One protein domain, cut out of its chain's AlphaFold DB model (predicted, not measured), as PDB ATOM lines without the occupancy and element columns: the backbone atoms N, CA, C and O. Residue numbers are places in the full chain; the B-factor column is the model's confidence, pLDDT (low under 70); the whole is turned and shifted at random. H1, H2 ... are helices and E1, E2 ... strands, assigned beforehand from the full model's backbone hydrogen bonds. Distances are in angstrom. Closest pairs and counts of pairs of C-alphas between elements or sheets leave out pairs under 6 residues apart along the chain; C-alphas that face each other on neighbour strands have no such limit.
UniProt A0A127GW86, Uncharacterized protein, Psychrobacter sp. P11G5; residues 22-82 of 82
ATOM      1  N   LEU A  22     104.134 164.551 175.248       50.75
ATOM      2  CA  LEU A  22     105.115 164.445 174.157       50.75
ATOM      3  C   LEU A  22     106.189 165.540 174.216       50.75
ATOM      4  O   LEU A  22     107.358 165.254 173.953       50.75
ATOM      5  N   ASP A  23     105.825 166.761 174.610       52.53
ATOM      6  CA  ASP A  23     106.782 167.871 174.705       52.53
ATOM      7  C   ASP A  23     107.832 167.629 175.792       52.53
ATOM      8  O   ASP A  23     109.005 167.957 175.622       52.53
ATOM      9  N   LYS A  24     107.447 166.963 176.886       53.22
ATOM     10  CA  LYS A  24     108.370 166.621 177.970       53.22
ATOM     11  C   LYS A  24     109.370 165.541 177.555       53.22
ATOM     12  O   LYS A  24     110.541 165.643 177.905       53.22
ATOM     13  N   ALA A  25     108.935 164.540 176.788       54.66
ATOM     14  CA  ALA A  25     109.822 163.503 176.259       54.66
ATOM     15  C   ALA A  25     110.803 164.071 175.219       54.66
ATOM     16  O   ALA A  25     111.997 163.799 175.301       54.66
ATOM     17  N   ASN A  26     110.327 164.925 174.305       56.62
ATOM     18  CA  ASN A  26     111.193 165.620 173.349       56.62
ATOM     19  C   ASN A  26     112.193 166.548 174.048       56.62
ATOM     20  O   ASN A  26     113.365 166.562 173.689       56.62
ATOM     21  N   HIS A  27     111.768 167.283 175.077       58.91
ATOM     22  CA  HIS A  27     112.654 168.171 175.830       58.91
ATOM     23  C   HIS A  27     113.746 167.408 176.600       58.91
ATOM     24  O   HIS A  27     114.875 167.882 176.697       58.91
ATOM     25  N   VAL A  28     113.434 166.219 177.131       62.00
ATOM     26  CA  VAL A  28     114.421 165.342 177.788       62.00
ATOM     27  C   VAL A  28     115.434 164.804 176.774       62.00
ATOM     28  O   VAL A  28     116.631 164.911 177.010       62.00
ATOM     29  N   ILE A  29     114.980 164.334 175.607       62.91
ATOM     30  CA  ILE A  29     115.868 163.814 174.551       62.91
ATOM     31  C   ILE A  29     116.820 164.905 174.032       62.91
ATOM     32  O   ILE A  29     118.010 164.654 173.855       62.91
ATOM     33  N   VAL A  30     116.326 166.133 173.848       78.94
ATOM     34  CA  VAL A  30     117.148 167.274 173.404       78.94
ATOM     35  C   VAL A  30     118.187 167.672 174.458       78.94
ATOM     36  O   VAL A  30     119.300 168.066 174.109       78.94
ATOM     37  N   ARG A  31     117.850 167.557 175.748       81.31
ATOM     38  CA  ARG A  31     118.774 167.853 176.849       81.31
ATOM     39  C   ARG A  31     119.911 166.833 176.908       81.31
ATOM     40  O   ARG A  31     121.068 167.240 176.964       81.31
ATOM     41  N   ASP A  32     119.599 165.545 176.807       86.88
ATOM     42  CA  ASP A  32     120.605 164.474 176.819       86.88
ATOM     43  C   ASP A  32     121.542 164.559 175.602       86.88
ATOM     44  O   ASP A  32     122.753 164.345 175.708       86.88
ATOM     45  N   GLU A  33     121.004 164.913 174.431       88.69
ATOM     46  CA  GLU A  33     121.798 165.120 173.219       88.69
ATOM     47  C   GLU A  33     122.730 166.335 173.351       88.69
ATOM     48  O   GLU A  33     123.904 166.254 172.985       88.69
ATOM     49  N   LEU A  34     122.250 167.433 173.949       89.75
ATOM     50  CA  LEU A  34     123.062 168.615 174.235       89.75
ATOM     51  C   LEU A  34     124.190 168.314 175.233       89.75
ATOM     52  O   LEU A  34     125.331 168.702 174.984       89.75
ATOM     53  N   VAL A  35     123.898 167.613 176.333       93.62
ATOM     54  CA  VAL A  35     124.897 167.217 177.344       93.62
ATOM     55  C   VAL A  35     125.989 166.363 176.701       93.62
ATOM     56  O   VAL A  35     127.178 166.653 176.853       93.62
ATOM     57  N   ASN A  36     125.602 165.361 175.909       92.81
ATOM     58  CA  ASN A  36     126.555 164.509 175.202       92.81
ATOM     59  C   ASN A  36     127.402 165.293 174.197       92.81
ATOM     60  O   ASN A  36     128.615 165.097 174.135       92.81
ATOM     61  N   LEU A  37     126.791 166.203 173.434       91.81
ATOM     62  CA  LEU A  37     127.511 167.044 172.483       91.81
ATOM     63  C   LEU A  37     128.551 167.922 173.193       91.81
ATOM     64  O   LEU A  37     129.703 167.967 172.764       91.81
ATOM     65  N   LEU A  38     128.176 168.581 174.293       92.56
ATOM     66  CA  LEU A  38     129.094 169.399 175.090       92.56
ATOM     67  C   LEU A  38     130.269 168.570 175.623       92.56
ATOM     68  O   LEU A  38     131.415 169.011 175.519       92.56
ATOM     69  N   ARG A  39     130.008 167.349 176.106       93.06
ATOM     70  CA  ARG A  39     131.049 166.430 176.589       93.06
ATOM     71  C   ARG A  39     132.002 166.018 175.463       93.06
ATOM     72  O   ARG A  39     133.213 166.150 175.617       93.06
ATOM     73  N   ILE A  40     131.478 165.638 174.297       92.69
ATOM     74  CA  ILE A  40     132.288 165.277 173.121       92.69
ATOM     75  C   ILE A  40     133.159 166.455 172.665       92.69
ATOM     76  O   ILE A  40     134.346 166.283 172.391       92.69
ATOM     77  N   ILE A  41     132.592 167.662 172.593       90.94
ATOM     78  CA  ILE A  41     133.329 168.862 172.175       90.94
ATOM     79  C   ILE A  41     134.398 169.225 173.212       90.94
ATOM     80  O   ILE A  41     135.485 169.654 172.831       90.94
ATOM     81  N   SER A  42     134.136 169.023 174.506       92.81
ATOM     82  CA  SER A  42     135.108 169.316 175.566       92.81
ATOM     83  C   SER A  42     136.400 168.492 175.450       92.81
ATOM     84  O   SER A  42     137.477 169.000 175.770       92.81
ATOM     85  N   GLU A  43     136.310 167.264 174.930       91.38
ATOM     86  CA  GLU A  43     137.440 166.346 174.728       91.38
ATOM     87  C   GLU A  43     138.174 166.558 173.391       91.38
ATOM     88  O   GLU A  43     139.233 165.968 173.148       91.38
ATOM     89  N   ASP A  44     137.637 167.398 172.504       91.31
ATOM     90  CA  ASP A  44     138.232 167.635 171.196       91.31
ATOM     91  C   ASP A  44     139.560 168.400 171.333       91.31
ATOM     92  O   ASP A  44     139.645 169.512 171.866       91.31
ATOM     93  N   GLN A  45     140.617 167.791 170.788       86.94
ATOM     94  CA  GLN A  45     141.997 168.285 170.801       86.94
ATOM     95  C   GLN A  45     142.136 169.723 170.278       86.94
ATOM     96  O   GLN A  45     143.079 170.421 170.639       86.94
ATOM     97  N   ARG A  46     141.207 170.191 169.437       88.25
ATOM     98  CA  ARG A  46     141.208 171.556 168.899       88.25
ATOM     99  C   ARG A  46     140.956 172.616 169.968       88.25
ATOM    100  O   ARG A  46     141.406 173.746 169.785       88.25
ATOM    101  N   PHE A  47     140.259 172.274 171.051       85.25
ATOM    102  CA  PHE A  47     139.949 173.195 172.148       85.25
ATOM    103  C   PHE A  47     140.938 173.097 173.313       85.25
ATOM    104  O   PHE A  47     140.919 173.936 174.216       85.25
ATOM    105  N   VAL A  48     141.865 172.136 173.263       80.50
ATOM    106  CA  VAL A  48     142.940 172.006 174.250       80.50
ATOM    107  C   VAL A  48     143.798 173.272 174.243       80.50
ATOM    108  O   VAL A  48     144.325 173.692 173.216       80.50
ATOM    109  N   GLY A  49     143.927 173.888 175.417       82.31
ATOM    110  CA  GLY A  49     144.675 175.133 175.597       82.31
ATOM    111  C   GLY A  49     143.963 176.393 175.095       82.31
ATOM    112  O   GLY A  49     144.530 177.474 175.228       82.31
ATOM    113  N   GLN A  50     142.740 176.290 174.563       91.94
ATOM    114  CA  GLN A  50     141.928 177.471 174.280       91.94
ATOM    115  C   GLN A  50     141.305 178.017 175.563       91.94
ATOM    116  O   GLN A  50     140.864 177.268 176.442       91.94
ATOM    117  N   THR A  51     141.243 179.339 175.643       94.00
ATOM    118  CA  THR A  51     140.623 180.078 176.737       94.00
ATOM    119  C   THR A  51     139.472 180.927 176.220       94.00
ATOM    120  O   THR A  51     139.530 181.497 175.131       94.00
ATOM    121  N   VAL A  52     138.415 181.006 177.022       92.88
ATOM    122  CA  VAL A  52     137.318 181.958 176.863       92.88
ATOM    123  C   VAL A  52     137.478 183.030 177.922       92.88
ATOM    124  O   VAL A  52     137.704 182.721 179.091       92.88
ATOM    125  N   VAL A  53     137.341 184.283 177.501       95.12
ATOM    126  CA  VAL A  53     137.308 185.431 178.402       95.12
ATOM    127  C   VAL A  53     135.853 185.784 178.652       95.12
ATOM    128  O   VAL A  53     135.116 186.081 177.711       95.12
ATOM    129  N   ILE A  54     135.447 185.738 179.914       93.56
ATOM    130  CA  ILE A  54     134.153 186.239 180.358       93.56
ATOM    131  C   ILE A  54     134.378 187.669 180.847       93.56
ATOM    132  O   ILE A  54     135.102 187.849 181.829       93.56
ATOM    133  N   PRO A  55     133.813 188.673 180.157       92.25
ATOM    134  CA  PRO A  55     133.965 190.060 180.557       92.25
ATOM    135  C   PRO A  55     133.150 190.371 181.814       92.25
ATOM    136  O   PRO A  55     132.272 189.610 182.236       92.25
ATOM    137  N   ASP A  56     133.431 191.536 182.378       92.00
ATOM    138  CA  ASP A  56     132.695 192.135 183.479       92.00
ATOM    139  C   ASP A  56     131.197 192.232 183.128       92.00
ATOM    140  O   ASP A  56     130.791 192.223 181.964       92.00
ATOM    141  N   GLU A  57     130.344 192.325 184.149       92.06
ATOM    142  CA  GLU A  57     128.879 192.442 184.007       92.06
ATOM    143  C   GLU A  57     128.153 191.191 183.461       92.06
ATOM    144  O   GLU A  57     126.923 191.171 183.386       92.06
ATOM    145  N   CYS A  58     128.855 190.083 183.201       91.75
ATOM    146  CA  CYS A  58     128.210 188.802 182.876       91.75
ATOM    147  C   CYS A  58     127.563 188.085 184.082       91.75
ATOM    148  O   CYS A  58     126.860 187.088 183.900       91.75
ATOM    149  N   GLY A  59     127.723 188.614 185.302       88.75
ATOM    150  CA  GLY A  59     127.159 188.042 186.531       88.75
ATOM    151  C   GLY A  59     125.638 187.879 186.510       88.75
ATOM    152  O   GLY A  59     125.114 186.914 187.062       88.75
ATOM    153  N   GLN A  60     124.920 188.755 185.802       91.06
ATOM    154  CA  GLN A  60     123.464 188.648 185.633       91.06
ATOM    155  C   GLN A  60     123.024 187.399 184.850       91.06
ATOM    156  O   GLN A  60     121.879 186.970 184.968       91.06
ATOM    157  N   TYR A  61     123.934 186.807 184.075       87.25
ATOM    158  CA  TYR A  61     123.722 185.565 183.335       87.25
ATOM    159  C   TYR A  61     124.265 184.336 184.080       87.25
ATOM    160  O   TYR A  61     124.232 183.235 183.538       87.25
ATOM    161  N   GLY A  62     124.767 184.511 185.307       86.44
ATOM    162  CA  GLY A  62     125.315 183.431 186.129       86.44
ATOM    163  C   GLY A  62     126.790 183.115 185.878       86.44
ATOM    164  O   GLY A  62     127.279 182.111 186.390       86.44
ATOM    165  N   PHE A  63     127.513 183.951 185.127       89.25
ATOM    166  CA  PHE A  63     128.938 183.750 184.865       89.25
ATOM    167  C   PHE A  63     129.817 184.655 185.728       89.25
ATOM    168  O   PHE A  63     129.516 185.830 185.932       89.25
ATOM    169  N   SER A  64     130.931 184.109 186.216       90.19
ATOM    170  CA  SER A  64     131.987 184.892 186.860       90.19
ATOM    171  C   SER A  64     132.944 185.456 185.814       90.19
ATOM    172  O   SER A  64     133.285 184.763 184.860       90.19
ATOM    173  N   GLU A  65     133.374 186.699 186.010       94.75
ATOM    174  CA  GLU A  65     134.412 187.342 185.199       94.75
ATOM    175  C   GLU A  65     135.732 186.558 185.278       94.75
ATOM    176  O   GLU A  65     136.085 186.021 186.335       94.75
ATOM    177  N   GLY A  66     136.464 186.498 184.164       93.50
ATOM    178  CA  GLY A  66     137.815 185.943 184.120       93.50
ATOM    179  C   GLY A  66     138.118 185.117 182.873       93.50
ATOM    180  O   GLY A  66     137.344 185.069 181.917       93.50
ATOM    181  N   GLU A  67     139.272 184.450 182.894       95.81
ATOM    182  CA  GLU A  67     139.707 183.542 181.832       95.81
ATOM    183  C   GLU A  67     139.483 182.086 182.234       95.81
ATOM    184  O   GLU A  67     139.981 181.615 183.258       95.81
ATOM    185  N   PHE A  68     138.768 181.350 181.388       93.62
ATOM    186  CA  PHE A  68     138.414 179.959 181.633       93.62
ATOM    187  C   PHE A  68     138.939 179.086 180.511       93.62
ATOM    188  O   PHE A  68     138.798 179.411 179.332       93.62
ATOM    189  N   ASN A  69     139.521 177.942 180.864       94.25
ATOM    190  CA  ASN A  69     139.841 176.929 179.871       94.25
ATOM    191  C   ASN A  69     138.539 176.427 179.224       94.25
ATOM    192  O   ASN A  69     137.633 175.978 179.928       94.25
ATOM    193  N   LEU A  70     138.460 176.506 177.896       93.06
ATOM    194  CA  LEU A  70     137.236 176.217 177.153       93.06
ATOM    195  C   LEU A  70     136.792 174.759 177.323       93.06
ATOM    196  O   LEU A  70     135.615 174.519 177.577       93.06
ATOM    197  N   SER A  71     137.716 173.798 177.253       93.31
ATOM    198  CA  SER A  71     137.407 172.379 177.478       93.31
ATOM    199  C   SER A  71     136.794 172.149 178.860       93.31
ATOM    200  O   SER A  71     135.722 171.562 178.968       93.31
ATOM    201  N   ASN A  72     137.416 172.684 179.915       93.56
ATOM    202  CA  ASN A  72     136.899 172.547 181.278       93.56
ATOM    203  C   ASN A  72     135.530 173.220 181.447       93.56
ATOM    204  O   ASN A  72     134.660 172.672 182.119       93.56
ATOM    205  N   LEU A  73     135.328 174.390 180.833       92.94
ATOM    206  CA  LEU A  73     134.055 175.102 180.888       92.94
ATOM    207  C   LEU A  73     132.938 174.309 180.199       92.94
ATOM    208  O   LEU A  73     131.859 174.172 180.764       92.94
ATOM    209  N   LEU A  74     133.190 173.755 179.010       93.12
ATOM    210  CA  LEU A  74     132.208 172.944 178.283       93.12
ATOM    211  C   LEU A  74     131.847 171.666 179.043       93.12
ATOM    212  O   LEU A  74     130.671 171.318 179.121       93.12
ATOM    213  N   TYR A  75     132.842 171.005 179.640       94.56
ATOM    214  CA  TYR A  75     132.614 169.834 180.481       94.56
ATOM    215  C   TYR A  75     131.765 170.189 181.710       94.56
ATOM    216  O   TYR A  75     130.782 169.520 182.006       94.56
ATOM    217  N   PHE A  76     132.085 171.298 182.383       93.00
ATOM    218  CA  PHE A  76     131.310 171.792 183.521       93.00
ATOM    219  C   PHE A  76     129.861 172.143 183.148       93.00
ATOM    220  O   PHE A  76     128.938 171.832 183.897       93.00
ATOM    221  N   LEU A  77     129.640 172.767 181.986       92.12
ATOM    222  CA  LEU A  77     128.291 173.058 181.495       92.12
ATOM    223  C   LEU A  77     127.505 171.776 181.204       92.12
ATOM    224  O   LEU A  77     126.312 171.739 181.489       92.12
ATOM    225  N   ALA A  78     128.160 170.738 180.674       93.00
ATOM    226  CA  ALA A  78     127.542 169.429 180.494       93.00
ATOM    227  C   ALA A  78     127.101 168.840 181.844       93.00
ATOM    228  O   ALA A  78     125.944 168.465 181.976       93.00
ATOM    229  N   ASP A  79     127.974 168.859 182.857       93.00
ATOM    230  CA  ASP A  79     127.668 168.345 184.202       93.00
ATOM    231  C   ASP A  79     126.549 169.141 184.910       93.00
ATOM    232  O   ASP A  79     125.762 168.568 185.657       93.00
ATOM    233  N   MET A  80     126.442 170.459 184.694       90.44
ATOM    234  CA  MET A  80     125.332 171.259 185.244       90.44
ATOM    235  C   MET A  80     123.996 171.008 184.538       90.44
ATOM    236  O   MET A  80     122.935 171.264 185.112       90.44
ATOM    237  N   LEU A  81     124.052 170.598 183.270       87.88
ATOM    238  CA  LEU A  81     122.888 170.288 182.451       87.88
ATOM    239  C   LEU A  81     122.503 168.810 182.522       87.88
ATOM    240  O   LEU A  81     121.451 168.479 181.992       87.88
ATOM    241  N   GLU A  82     123.261 167.933 183.165       84.12
ATOM    242  CA  GLU A  82     122.814 166.575 183.516       84.12
ATOM    243  C   GLU A  82     121.744 166.618 184.632       84.12
ATOM    244  O   GLU A  82     120.808 165.789 184.609       84.12
TER     245      GLU A  82
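This is residues 22 to 82 of the 82 residues of an uncharacterized protein of Psychrobacter sp. P11G5 (UniProt A0A127GW86). Long H1 and shorter H3 lie side by side, running opposite ways, and a small two-strand ribbon, E1 and E2, extends from one end of this pair, with short H2 in the loop between the strands. Residues 22 to 30 of H1 stick out free. The 61 printed residues hold H1, E1, H2, E2, H3 in order, the strands antiparallel, the class mostly helix; the whole is loose, radius of gyration of the C-alphas 13.7 A, and flat, 40 by 31 by 13 A.

H1, residues 22 to 42, starts at C-alpha (105.115, 164.445, 174.157) and is 30.4 A long. E1 is 51 to 54, H2 58 to 61, E2 66 to 69. H3, 70 to 81, is 16.4 A long, ending at C-alpha (122.888, 170.288, 182.451).

H1 and H3 touch at a shallow tilt of 24 degrees; their closest C-alphas, Ser 42 and Ser 71, are 4.3 A apart. Between E1 and E2, N 52 and O 68 are 2.8 A apart, within hydrogen-bond range. H2 is apart from H1 and H3. Every O i to N i+4 pair is within range in H1 and H3; H2 is too short for one.

The printed part has no cut and no long link. Residues 22 to 29 are under pLDDT 70.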